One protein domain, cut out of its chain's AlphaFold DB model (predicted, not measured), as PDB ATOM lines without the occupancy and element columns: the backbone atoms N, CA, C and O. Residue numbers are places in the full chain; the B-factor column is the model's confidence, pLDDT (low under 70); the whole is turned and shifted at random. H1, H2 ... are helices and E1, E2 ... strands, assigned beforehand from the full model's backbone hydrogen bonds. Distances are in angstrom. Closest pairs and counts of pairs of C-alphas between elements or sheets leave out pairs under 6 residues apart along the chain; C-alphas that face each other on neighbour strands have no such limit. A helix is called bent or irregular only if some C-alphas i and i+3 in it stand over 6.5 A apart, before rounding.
ATOM      1  N   TRP A   7      21.295  28.410  -3.084       65.62
ATOM      2  CA  TRP A   7      21.464  27.528  -4.233       65.62
ATOM      3  C   TRP A   7      22.765  26.761  -4.087       65.62
ATOM      4  O   TRP A   7      23.826  27.370  -3.937       65.62
ATOM      5  N   ARG A   8      22.706  25.432  -4.184       66.19
ATOM      6  CA  ARG A   8      23.915  24.620  -4.336       66.19
ATOM      7  C   ARG A   8      23.822  23.732  -5.566       66.19
ATOM      8  O   ARG A   8      22.773  23.174  -5.882       66.19
ATOM      9  N   PHE A   9      24.963  23.579  -6.214       66.25
ATOM     10  CA  PHE A   9      25.165  22.719  -7.367       66.25
ATOM     11  C   PHE A   9      26.135  21.639  -6.907       66.25
ATOM     12  O   PHE A   9      27.312  21.926  -6.751       66.25
ATOM     13  N   PRO A  10      25.685  20.439  -6.531       59.81
ATOM     14  CA  PRO A  10      26.608  19.392  -6.124       59.81
ATOM     15  C   PRO A  10      27.101  18.666  -7.384       59.81
ATOM     16  O   PRO A  10      26.315  18.118  -8.157       59.81
ATOM     17  N   CYS A  11      28.410  18.683  -7.622       51.53
ATOM     18  CA  CYS A  11      29.022  17.897  -8.684       51.53
ATOM     19  C   CYS A  11      29.234  16.452  -8.207       51.53
ATOM     20  O   CYS A  11      29.708  16.191  -7.099       51.53
ATOM     21  N   ALA A  12      28.858  15.490  -9.051       45.28
ATOM     22  CA  ALA A  12      29.184  14.088  -8.844       45.28
ATOM     23  C   ALA A  12      30.696  13.900  -9.018       45.28
ATOM     24  O   ALA A  12      31.153  13.733 -10.144       45.28
ATOM     25  N   GLN A  26      27.555  25.876 -17.297       67.50
ATOM     26  CA  GLN A  26      27.010  24.611 -17.795       67.50
ATOM     27  C   GLN A  26      25.526  24.460 -17.437       67.50
ATOM     28  O   GLN A  26      24.727  24.095 -18.294       67.50
ATOM     29  N   TYR A  27      25.131  24.826 -16.214       70.50
ATOM     30  CA  TYR A  27      23.730  24.788 -15.783       70.50
ATOM     31  C   TYR A  27      22.854  25.766 -16.569       70.50
ATOM     32  O   TYR A  27      21.735  25.419 -16.932       70.50
ATOM     33  N   SER A  28      23.373  26.957 -16.889       70.81
ATOM     34  CA  SER A  28      22.634  27.968 -17.665       70.81
ATOM     35  C   SER A  28      22.378  27.573 -19.125       70.81
ATOM     36  O   SER A  28      21.464  28.098 -19.756       70.81
ATOM     37  N   GLN A  29      23.185  26.656 -19.667       78.00
ATOM     38  CA  GLN A  29      23.074  26.175 -21.046       78.00
ATOM     39  C   GLN A  29      22.196  24.926 -21.171       78.00
ATOM     40  O   GLN A  29      21.820  24.544 -22.282       78.00
ATOM     41  N   LEU A  30      21.879  24.267 -20.055       76.38
ATOM     42  CA  LEU A  30      21.026  23.089 -20.058       76.38
ATOM     43  C   LEU A  30      19.550  23.499 -20.138       76.38
ATOM     44  O   LEU A  30      19.126  24.432 -19.453       76.38
ATOM     45  N   PRO A  31      18.731  22.795 -20.938       79.06
ATOM     46  CA  PRO A  31      17.290  22.994 -20.900       79.06
ATOM     47  C   PRO A  31      16.760  22.637 -19.507       79.06
ATOM     48  O   PRO A  31      17.225  21.674 -18.895       79.06
ATOM     49  N   ALA A  32      15.756  23.377 -19.028       75.69
ATOM     50  CA  ALA A  32      15.184  23.200 -17.687       75.69
ATOM     51  C   ALA A  32      14.698  21.764 -17.412       75.69
ATOM     52  O   ALA A  32      14.725  21.306 -16.278       75.69
ATOM     53  N   GLU A  33      14.311  21.032 -18.458       79.12
ATOM     54  CA  GLU A  33      13.889  19.624 -18.412       79.12
ATOM     55  C   GLU A  33      15.006  18.660 -17.987       79.12
ATOM     56  O   GLU A  33      14.734  17.562 -17.511       79.12
ATOM     57  N   ARG A  34      16.269  19.061 -18.170       80.00
ATOM     58  CA  ARG A  34      17.445  18.301 -17.733       80.00
ATOM     59  C   ARG A  34      17.910  18.692 -16.336       80.00
ATOM     60  O   ARG A  34      18.895  18.143 -15.859       80.00
ATOM     61  N   LEU A  35      17.232  19.642 -15.697       84.25
ATOM     62  CA  LEU A  35      17.535  20.058 -14.340       84.25
ATOM     63  C   LEU A  35      16.562  19.392 -13.370       84.25
ATOM     64  O   LEU A  35      15.345  19.442 -13.536       84.25
ATOM     65  N   CYS A  36      17.117  18.782 -12.332       87.69
ATOM     66  CA  CYS A  36      16.363  18.250 -11.213       87.69
ATOM     67  C   CYS A  36      16.485  19.217 -10.035       87.69
ATOM     68  O   CYS A  36      17.591  19.566  -9.615       87.69
ATOM     69  N   PHE A  37      15.340  19.644  -9.510       89.62
ATOM     70  CA  PHE A  37      15.260  20.565  -8.386       89.62
ATOM     71  C   PHE A  37      14.786  19.812  -7.152       89.62
ATOM     72  O   PHE A  37      13.698  19.224  -7.136       89.62
ATOM     73  N   ILE A  38      15.610  19.828  -6.109       92.44
ATOM     74  CA  ILE A  38      15.266  19.239  -4.819       92.44
ATOM     75  C   ILE A  38      15.459  20.263  -3.706       92.44
ATOM     76  O   ILE A  38      16.362  21.097  -3.749       92.44
ATOM     77  N   MET A  39      14.599  20.206  -2.697       92.50
ATOM     78  CA  MET A  39      14.642  21.095  -1.540       92.50
ATOM     79  C   MET A  39      14.775  20.279  -0.264       92.50
ATOM     80  O   MET A  39      14.131  19.237  -0.118       92.50
ATOM     81  N   ARG A  40      15.629  20.742   0.650       93.00
ATOM     82  CA  ARG A  40      15.833  20.087   1.942       93.00
ATOM     83  C   ARG A  40      14.570  20.188   2.793       93.00
ATOM     84  O   ARG A  40      13.957  21.248   2.893       93.00
ATOM     85  N   VAL A  41      14.201  19.079   3.426       94.25
ATOM     86  CA  VAL A  41      13.150  19.055   4.443       94.25
ATOM     87  C   VAL A  41      13.750  19.517   5.764       94.25
ATOM     88  O   VAL A  41      14.600  18.841   6.343       94.25
ATOM     89  N   GLU A  42      13.300  20.672   6.241       92.25
ATOM     90  CA  GLU A  42      13.748  21.240   7.510       92.25
ATOM     91  C   GLU A  42      12.973  20.664   8.705       92.25
ATOM     92  O   GLU A  42      11.999  19.926   8.542       92.25
ATOM     93  N   ARG A  43      13.411  21.004   9.927       89.75
ATOM     94  CA  ARG A  43      12.816  20.571  11.214       89.75
ATOM     95  C   ARG A  43      12.894  19.064  11.510       89.75
ATOM     96  O   ARG A  43      12.330  18.613  12.507       89.75
ATOM     97  N   LEU A  44      13.656  18.304  10.727       90.69
ATOM     98  CA  LEU A  44      13.986  16.906  11.018       90.69
ATOM     99  C   LEU A  44      15.129  16.779  12.045       90.69
ATOM    100  O   LEU A  44      15.842  17.755  12.304       90.69
ATOM    101  N   PRO A  45      15.306  15.601  12.674       88.25
ATOM    102  CA  PRO A  45      16.493  15.300  13.472       88.25
ATOM    103  C   PRO A  45      17.790  15.516  12.676       88.25
ATOM    104  O   PRO A  45      17.829  15.296  11.469       88.25
ATOM    105  N   ALA A  46      18.875  15.916  13.347       83.81
ATOM    106  CA  ALA A  46      20.132  16.281  12.680       83.81
ATOM    107  C   ALA A  46      20.761  15.139  11.854       83.81
ATOM    108  O   ALA A  46      21.460  15.390  10.878       83.81
ATOM    109  N   ASN A  47      20.493  13.887  12.230       86.62
ATOM    110  CA  ASN A  47      20.942  12.687  11.524       86.62
ATOM    111  C   ASN A  47      20.011  12.260  10.375       86.62
ATOM    112  O   ASN A  47      20.294  11.269   9.706       86.62
ATOM    113  N   GLU A  48      18.903  12.966  10.146       89.88
ATOM    114  CA  GLU A  48      17.897  12.621   9.146       89.88
ATOM    115  C   GLU A  48      17.785  13.738   8.102       89.88
ATOM    116  O   GLU A  48      16.943  14.632   8.178       89.88
ATOM    117  N   VAL A  49      18.664  13.681   7.098       91.94
ATOM    118  CA  VAL A  49      18.653  14.623   5.976       91.94
ATOM    119  C   VAL A  49      17.801  14.051   4.848       91.94
ATOM    120  O   VAL A  49      18.148  13.036   4.242       91.94
ATOM    121  N   LYS A  50      16.685  14.718   4.558       95.19
ATOM    122  CA  LYS A  50      15.752  14.348   3.489       95.19
ATOM    123  C   LYS A  50      15.503  15.519   2.559       95.19
ATOM    124  O   LYS A  50      15.626  16.676   2.957       95.19
ATOM    125  N   TYR A  51      15.118  15.196   1.335       95.31
ATOM    126  CA  TYR A  51      14.794  16.163   0.299       95.31
ATOM    127  C   TYR A  51      13.451  15.820  -0.333       95.31
ATOM    128  O   TYR A  51      13.047  14.663  -0.329       95.31
ATOM    129  N   PHE A  52      12.767  16.798  -0.909       94.81
ATOM    130  CA  PHE A  52      11.630  16.550  -1.791       94.81
ATOM    131  C   PHE A  52      11.868  17.212  -3.143       94.81
ATOM    132  O   PHE A  52      12.577  18.216  -3.242       94.81
ATOM    133  N   ARG A  53      11.288  16.628  -4.190       93.12
ATOM    134  CA  ARG A  53      11.390  17.133  -5.562       93.12
ATOM    135  C   ARG A  53      10.264  18.115  -5.866       93.12
ATOM    136  O   ARG A  53       9.143  17.943  -5.387       93.12
ATOM    137  N   PHE A  54      10.557  19.095  -6.709       91.00
ATOM    138  CA  PHE A  54       9.564  19.976  -7.321       91.00
ATOM    139  C   PHE A  54       9.959  20.299  -8.769       91.00
ATOM    140  O   PHE A  54      11.086  20.021  -9.187       91.00
ATOM    141  N   ALA A  55       9.024  20.827  -9.560       87.44
ATOM    142  CA  ALA A  55       9.289  21.158 -10.953       87.44
ATOM    143  C   ALA A  55       9.879  22.569 -11.074       87.44
ATOM    144  O   ALA A  55       9.452  23.487 -10.380       87.44
ATOM    145  N   GLY A  56      10.800  22.780 -12.020       82.25
ATOM    146  CA  GLY A  56      11.374  24.110 -12.273       82.25
ATOM    147  C   GLY A  56      10.351  25.171 -12.713       82.25
ATOM    148  O   GLY A  56      10.631  26.360 -12.620       82.25
ATOM    149  N   GLY A  57       9.164  24.754 -13.170       84.31
ATOM    150  CA  GLY A  57       8.048  25.652 -13.490       84.31
ATOM    151  C   GLY A  57       7.147  26.005 -12.301       84.31
ATOM    152  O   GLY A  57       6.267  26.854 -12.446       84.31
ATOM    153  N   ASP A  58       7.330  25.372 -11.139       87.62
ATOM    154  CA  ASP A  58       6.535  25.669  -9.951       87.62
ATOM    155  C   ASP A  58       6.952  27.014  -9.346       87.62
ATOM    156  O   ASP A  58       8.132  27.342  -9.228       87.62
ATOM    157  N   THR A  59       5.977  27.797  -8.881       88.50
ATOM    158  CA  THR A  59       6.296  28.999  -8.100       88.50
ATOM    159  C   THR A  59       6.846  28.603  -6.733       88.50
ATOM    160  O   THR A  59       6.311  27.698  -6.090       88.50
ATOM    161  N   LEU A  60       7.839  29.337  -6.215       85.75
ATOM    162  CA  LEU A  60       8.365  29.093  -4.863       85.75
ATOM    163  C   LEU A  60       7.262  29.103  -3.796       85.75
ATOM    164  O   LEU A  60       7.312  28.315  -2.861       85.75
ATOM    165  N   ARG A  61       6.227  29.937  -3.957       87.38
ATOM    166  CA  ARG A  61       5.068  29.932  -3.055       87.38
ATOM    167  C   ARG A  61       4.371  28.570  -3.029       87.38
ATOM    168  O   ARG A  61       4.096  28.078  -1.946       87.38
ATOM    169  N   SER A  62       4.095  27.989  -4.197       90.25
ATOM    170  CA  SER A  62       3.500  26.652  -4.299       90.25
ATOM    171  C   SER A  62       4.434  25.600  -3.708       90.25
ATOM    172  O   SER A  62       4.002  24.760  -2.927       90.25
ATOM    173  N   VAL A  63       5.733  25.656  -4.023       90.75
ATOM    174  CA  VAL A  63       6.742  24.712  -3.510       90.75
ATOM    175  C   VAL A  63       6.785  24.708  -1.982       90.75
ATOM    176  O   VAL A  63       6.808  23.633  -1.389       90.75
ATOM    177  N   LEU A  64       6.743  25.892  -1.372       90.12
ATOM    178  CA  LEU A  64       6.855  26.087   0.072       90.12
ATOM    179  C   LEU A  64       5.531  25.944   0.828       90.12
ATOM    180  O   LEU A  64       5.528  25.929   2.061       90.12
ATOM    181  N   GLU A  65       4.409  25.848   0.119       90.38
ATOM    182  CA  GLU A  65       3.108  25.623   0.736       90.38
ATOM    183  C   GLU A  65       3.147  24.352   1.591       90.38
ATOM    184  O   GLU A  65       3.663  23.317   1.168       90.38
ATOM    185  N   ASP A  66       2.628  24.452   2.818       87.44
ATOM    186  CA  ASP A  66       2.605  23.362   3.798       87.44
ATOM    187  C   ASP A  66       3.982  22.827   4.247       87.44
ATOM    188  O   ASP A  66       4.044  21.786   4.907       87.44
ATOM    189  N   THR A  67       5.070  23.550   3.960       88.94
ATOM    190  CA  THR A  67       6.417  23.231   4.456       88.94
ATOM    191  C   THR A  67       6.843  24.191   5.558       88.94
ATOM    192  O   THR A  67       6.666  25.407   5.459       88.94
ATOM    193  N   GLU A  68       7.428  23.653   6.625       89.06
ATOM    194  CA  GLU A  68       8.108  24.478   7.619       89.06
ATOM    195  C   GLU A  68       9.562  24.707   7.226       89.06
ATOM    196  O   GLU A  68      10.253  23.776   6.807       89.06
ATOM    197  N   LEU A  69      10.029  25.941   7.412       85.62
ATOM    198  CA  LEU A  69      11.386  26.369   7.098       85.62
ATOM    199  C   LEU A  69      12.132  26.791   8.365       85.62
ATOM    200  O   LEU A  69      11.538  27.235   9.354       85.62
ATOM    201  N   VAL A  70      13.455  26.673   8.321       80.50
ATOM    202  CA  VAL A  70      14.367  27.238   9.316       80.50
ATOM    203  C   VAL A  70      15.198  28.284   8.594       80.50
ATOM    204  O   VAL A  70      15.955  27.937   7.700       80.50
ATOM    205  N   GLU A  71      15.019  29.553   8.964       83.44
ATOM    206  CA  GLU A  71      15.681  30.720   8.359       83.44
ATOM    207  C   GLU A  71      15.379  30.905   6.861       83.44
ATOM    208  O   GLU A  71      14.552  31.745   6.503       83.44
ATOM    209  N   PHE A  72      16.013  30.120   5.992       83.19
ATOM    210  CA  PHE A  72      15.873  30.160   4.540       83.19
ATOM    211  C   PHE A  72      15.864  28.742   3.943       83.19
ATOM    212  O   PHE A  72      16.529  27.844   4.458       83.19
ATOM    213  N   PRO A  73      15.121  28.502   2.847       85.06
ATOM    214  CA  PRO A  73      15.114  27.202   2.188       85.06
ATOM    215  C   PRO A  73      16.473  26.901   1.542       85.06
ATOM    216  O   PRO A  73      17.056  27.749   0.860       85.06
ATOM    217  N   THR A  74      16.939  25.662   1.715       87.38
ATOM    218  CA  THR A  74      18.108  25.122   1.008       87.38
ATOM    219  C   THR A  74      17.651  24.321  -0.207       87.38
ATOM    220  O   THR A  74      16.919  23.334  -0.068       87.38
ATOM    221  N   LEU A  75      18.100  24.728  -1.393       88.75
ATOM    222  CA  LEU A  75      17.706  24.153  -2.676       88.75
ATOM    223  C   LEU A  75      18.944  23.652  -3.426       88.75
ATOM    224  O   LEU A  75      19.958  24.347  -3.526       88.75
ATOM    225  N   LEU A  76      18.854  22.433  -3.958       87.69
ATOM    226  CA  LEU A  76      19.883  21.834  -4.801       87.69
ATOM    227  C   LEU A  76      19.378  21.707  -6.238       87.69
ATOM    228  O   LEU A  76      18.255  21.244  -6.470       87.69
ATOM    229  N   VAL A  77      20.224  22.096  -7.190       85.81
ATOM    230  CA  VAL A  77      19.975  21.925  -8.627       85.81
ATOM    231  C   VAL A  77      20.974  20.921  -9.173       85.81
ATOM    232  O   VAL A  77      22.184  21.081  -9.021       85.81
ATOM    233  N   LEU A  78      20.451  19.882  -9.808       84.12
ATOM    234  CA  LEU A  78      21.200  18.740 -10.317       84.12
ATOM    235  C   LEU A  78      20.996  18.624 -11.827       84.12
ATOM    236  O   LEU A  78      19.932  18.967 -12.331       84.12
ATOM    237  N   THR A  79      21.990  18.109 -12.547       81.88
ATOM    238  CA  THR A  79      21.928  17.902 -14.009       81.88
ATOM    239  C   THR A  79      21.378  16.535 -14.423       81.88
ATOM    240  O   THR A  79      21.201  16.275 -15.614       81.88
ATOM    241  N   ASP A  80      21.149  15.646 -13.454       77.94
ATOM    242  CA  ASP A  80      20.668  14.288 -13.681       77.94
ATOM    243  C   ASP A  80      19.718  13.863 -12.555       77.94
ATOM    244  O   ASP A  80      20.046  13.911 -11.366       77.94
ATOM    245  N   ASP A  81      18.526  13.435 -12.954       77.94
ATOM    246  CA  ASP A  81      17.492  12.925 -12.063       77.94
ATOM    247  C   ASP A  81      17.911  11.610 -11.390       77.94
ATOM    248  O   ASP A  81      17.684  11.419 -10.194       77.94
ATOM    249  N   GLY A  82      18.595  10.730 -12.129       79.12
ATOM    250  CA  GLY A  82      19.084   9.452 -11.614       79.12
ATOM    251  C   GLY A  82      20.135   9.639 -10.522       79.12
ATOM    252  O   GLY A  82      20.117   8.931  -9.512       79.12
ATOM    253  N   LEU A  83      20.995  10.651 -10.674       76.00
ATOM    254  CA  LEU A  83      21.953  11.047  -9.643       76.00
ATOM    255  C   LEU A  83      21.235  11.527  -8.376       76.00
ATOM    256  O   LEU A  83      21.638  11.165  -7.271       76.00
ATOM    257  N   ALA A  84      20.147  12.291  -8.525       80.12
ATOM    258  CA  ALA A  84      19.357  12.767  -7.396       80.12
ATOM    259  C   ALA A  84      18.803  11.601  -6.561       80.12
ATOM    260  O   ALA A  84      18.976  11.581  -5.342       80.12
ATOM    261  N   GLN A  85      18.178  10.612  -7.211       83.00
ATOM    262  CA  GLN A  85      17.647   9.427  -6.526       83.00
ATOM    263  C   GLN A  85      18.735   8.570  -5.870       83.00
ATOM    264  O   GLN A  85      18.480   7.966  -4.831       83.00
ATOM    265  N   ALA A  86      19.918   8.481  -6.481       81.56
ATOM    266  CA  ALA A  86      21.005   7.652  -5.969       81.56
ATOM    267  C   ALA A  86      21.735   8.296  -4.779       81.56
ATOM    268  O   ALA A  86      22.155   7.589  -3.864       81.56
ATOM    269  N   ALA A  87      21.893   9.623  -4.791       85.06
ATOM    270  CA  ALA A  87      22.692  10.349  -3.804       85.06
ATOM    271  C   ALA A  87      21.880  10.889  -2.616       85.06
ATOM    272  O   ALA A  87      22.449  11.132  -1.551       85.06
ATOM    273  N   TYR A  88      20.564  11.082  -2.770       90.88
ATOM    274  CA  TYR A  88      19.733  11.751  -1.769       90.88
ATOM    275  C   TYR A  88      18.521  10.920  -1.350       90.88
ATOM    276  O   TYR A  88      17.872  10.252  -2.153       90.88
ATOM    277  N   SER A  89      18.156  11.023  -0.069       94.00
ATOM    278  CA  SER A  89      16.900  10.467   0.438       94.00
ATOM    279  C   SER A  89      15.737  11.375   0.033       94.00
ATOM    280  O   SER A  89      15.437  12.362   0.713       94.00
ATOM    281  N   ILE A  90      15.118  11.064  -1.108       94.12
ATOM    282  CA  ILE A  90      13.998  11.831  -1.659       94.12
ATOM    283  C   ILE A  90      12.669  11.283  -1.126       94.12
ATOM    284  O   ILE A  90      12.401  10.084  -1.201       94.12
ATOM    285  N   VAL A  91      11.820  12.176  -0.621       95.31
ATOM    286  CA  VAL A  91      10.448  11.895  -0.185       95.31
ATOM    287  C   VAL A  91       9.432  12.617  -1.067       95.31
ATOM    288  O   VAL A  91       9.743  13.614  -1.720       95.31
ATOM    289  N   ASP A  92       8.197  12.114  -1.081       94.44
ATOM    290  CA  ASP A  92       7.081  12.790  -1.739       94.44
ATOM    291  C   ASP A  92       6.724  14.071  -0.968       94.44
ATOM    292  O   ASP A  92       6.651  14.080   0.266       94.44
ATOM    293  N   LYS A  93       6.472  15.162  -1.700       93.94
ATOM    294  CA  LYS A  93       6.101  16.459  -1.130       93.94
ATOM    295  C   LYS A  93       4.887  16.352  -0.200       93.94
ATOM    296  O   LYS A  93       4.875  16.982   0.856       93.94
ATOM    297  N   LYS A  94       3.894  15.522  -0.535       93.81
ATOM    298  CA  LYS A  94       2.676  15.361   0.287       93.81
ATOM    299  C   LYS A  94       2.957  14.791   1.684       93.81
ATOM    300  O   LYS A  94       2.153  14.969   2.599       93.81
ATOM    301  N   ASP A  95       4.098  14.122   1.857       94.12
ATOM    302  CA  ASP A  95       4.494  13.493   3.114       94.12
ATOM    303  C   ASP A  95       5.346  14.415   3.998       94.12
ATOM    304  O   ASP A  95       5.473  14.158   5.199       94.12
ATOM    305  N   VAL A  96       5.874  15.519   3.452       94.75
ATOM    306  CA  VAL A  96       6.776  16.458   4.147       94.75
ATOM    307  C   VAL A  96       6.158  16.976   5.444       94.75
ATOM    308  O   VAL A  96       6.737  16.807   6.518       94.75
ATOM    309  N   ARG A  97       4.931  17.505   5.386       92.88
ATOM    310  CA  ARG A  97       4.240  18.041   6.569       92.88
ATOM    311  C   ARG A  97       3.995  16.982   7.647       92.88
ATOM    312  O   ARG A  97       3.964  17.273   8.843       92.88
ATOM    313  N   ASN A  98       3.782  15.733   7.241       92.56
ATOM    314  CA  ASN A  98       3.588  14.633   8.181       92.56
ATOM    315  C   ASN A  98       4.912  14.197   8.816       92.56
ATOM    316  O   ASN A  98       4.924  13.871  10.002       92.56
ATOM    317  N   LEU A  99       6.014  14.226   8.062       93.06
ATOM    318  CA  LEU A  99       7.359  13.976   8.579       93.06
ATOM    319  C   LEU A  99       7.761  15.031   9.614       93.06
ATOM    320  O   LEU A  99       8.167  14.663  10.715       93.06
ATOM    321  N   GLN A 100       7.553  16.314   9.311       92.44
ATOM    322  CA  GLN A 100       7.857  17.420  10.225       92.44
ATOM    323  C   GLN A 100       7.065  17.300  11.537       92.44
ATOM    324  O   GLN A 100       7.659  17.222  12.610       92.44
ATOM    325  N   ARG A 101       5.742  17.095  11.465       91.12
ATOM    326  CA  ARG A 101       4.905  16.899  12.668       91.12
ATOM    327  C   ARG A 101       5.286  15.676  13.504       91.12
ATOM    328  O   ARG A 101       5.084  15.666  14.718       91.12
ATOM    329  N   ARG A 102       5.782  14.604  12.879       90.00
ATOM    330  CA  ARG A 102       6.281  13.426  13.612       90.00
ATOM    331  C   ARG A 102       7.592  13.739  14.325       90.00
ATOM    332  O   ARG A 102       7.739  13.346  15.481       90.00
ATOM    333  N   ALA A 103       8.502  14.452  13.663       88.75
ATOM    334  CA  ALA A 103       9.772  14.873  14.248       88.75
ATOM    335  C   ALA A 103       9.571  15.791  15.464       88.75
ATOM    336  O   ALA A 103      10.288  15.660  16.453       88.75
ATOM    337  N   GLU A 104       8.566  16.666  15.432       86.38
ATOM    338  CA  GLU A 104       8.187  17.501  16.579       86.38
ATOM    339  C   GLU A 104       7.676  16.669  17.759       86.38
ATOM    340  O   GLU A 104       8.222  16.752  18.855       86.38
ATOM    341  N   LYS A 105       6.703  15.778  17.524       83.19
ATOM    342  CA  LYS A 105       6.150  14.908  18.580       83.19
ATOM    343  C   LYS A 105       7.189  13.976  19.206       83.19
ATOM    344  O   LYS A 105       7.059  13.614  20.372       83.19
ATOM    345  N   GLY A 106       8.197  13.561  18.436       75.44
ATOM    346  CA  GLY A 106       9.308  12.756  18.945       75.44
ATOM    347  C   GLY A 106      10.174  13.508  19.962       75.44
ATOM    348  O   GLY A 106      10.654  12.896  20.915       75.44
ATOM    349  N   LYS A 107      10.322  14.833  19.815       67.56
ATOM    350  CA  LYS A 107      11.082  15.673  20.758       67.56
ATOM    351  C   LYS A 107      10.373  15.801  22.106       67.56
ATOM    352  O   LYS A 107      11.028  15.716  23.142       67.56
TER     353      LYS A 107
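AT A GLANCE: This is residues 7 to 12 and 26 to 107 of the 165 residues of an uncharacterized protein of Acanthamoeba castellanii str. Neff (UniProt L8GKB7). Look for a small sheet of three antiparallel strands, E1 to E3, with the short helix H3 over one face; the longest helix, H4, begins beside the edge strand E2 and runs on past one end of the sheet, while H1 lies off the other end. A second short helix, H2, only grazes the sheet. The printed part has 88 residues with four named helices and three named strands, in the order H1 E1 E2 H2 E3 H3 H4; the sheet's order is E2 - E1 - E3, and the class is mixed, helices and strands. The whole is compact, with a radius of gyration of the C-alphas of 13.4 A, yet elongated in outline, spanning 44 by 27 by 22 A.

HOW THE PARTS SIT: Start at residues 7 to 8, which make a short parallel pairing with residues 75 to 76 of E3, residues 74 to 78. H1, residues 26 to 29, is not on the sheet. E1, residues 36 to 40, is the inner strand, and it forms a hairpin with E2, residues 51 to 54; they are antiparallel at 136 degrees, and N 52 and O 39 are 2.9 A apart, within hydrogen-bond range. On the other side of E1, E3 is antiparallel to it at 157 degrees, with N 36 and O 78 at 2.8 A. H2, residues 60 to 64, only grazes the sheet; its closest C-alpha pair with E2 is Phe 54 and Val 63, 6.7 A. E2, H2 and E3 form a split strand-helix-strand unit, two strands running the same way with E1 between them, and its crossover is right-handed. H3, residues 81 to 87, is on the sheet at a height of 9.3 A, over E1 and along the strands at 15 degrees on the local plane; the closest C-alphas are those of Cys 36 and Asp 81, 5.5 A. Residues 90 to 91 make a short parallel pairing with residues 51 to 52 of E2. H4, residues 93 to 107, only grazes the sheet with residues 93 to 96; C-alphas 52 and 93, its closest pair with E2, are 5.6 A apart. Every O i to N i+4 pair is within hydrogen-bond range in H2 and H3, and 9 of 11 in H4; H1 is too short for such a pair.

IN THESE COORDINATES: Find C-alpha 26 at (27.010, 24.611, -17.795), where H1 begins; it spans 5.3 A. E1 begins at C-alpha 36, (16.363, 18.250, -11.213), and spans 13.3 A; E2 spans 10.0 A, H2 6.0 A, E3 13.4 A and H3 10.1 A. H4 runs 22.5 A to C-alpha 107 at (11.082, 15.673, 20.758); it is irregular, with C-alphas 94 and 97 at 7.0 A.

THE WHOLE: The C-alphas farthest apart are those of Gln 29 and Lys 107, 44.7 A. Residues 13 to 25 are not printed, and C-alphas 12 and 26 are 14.0 A apart across that cut. No link between named elements is long. Mean pLDDT of the printed part is 84.7; residues 7 to 12, 26 and 107 are under 70.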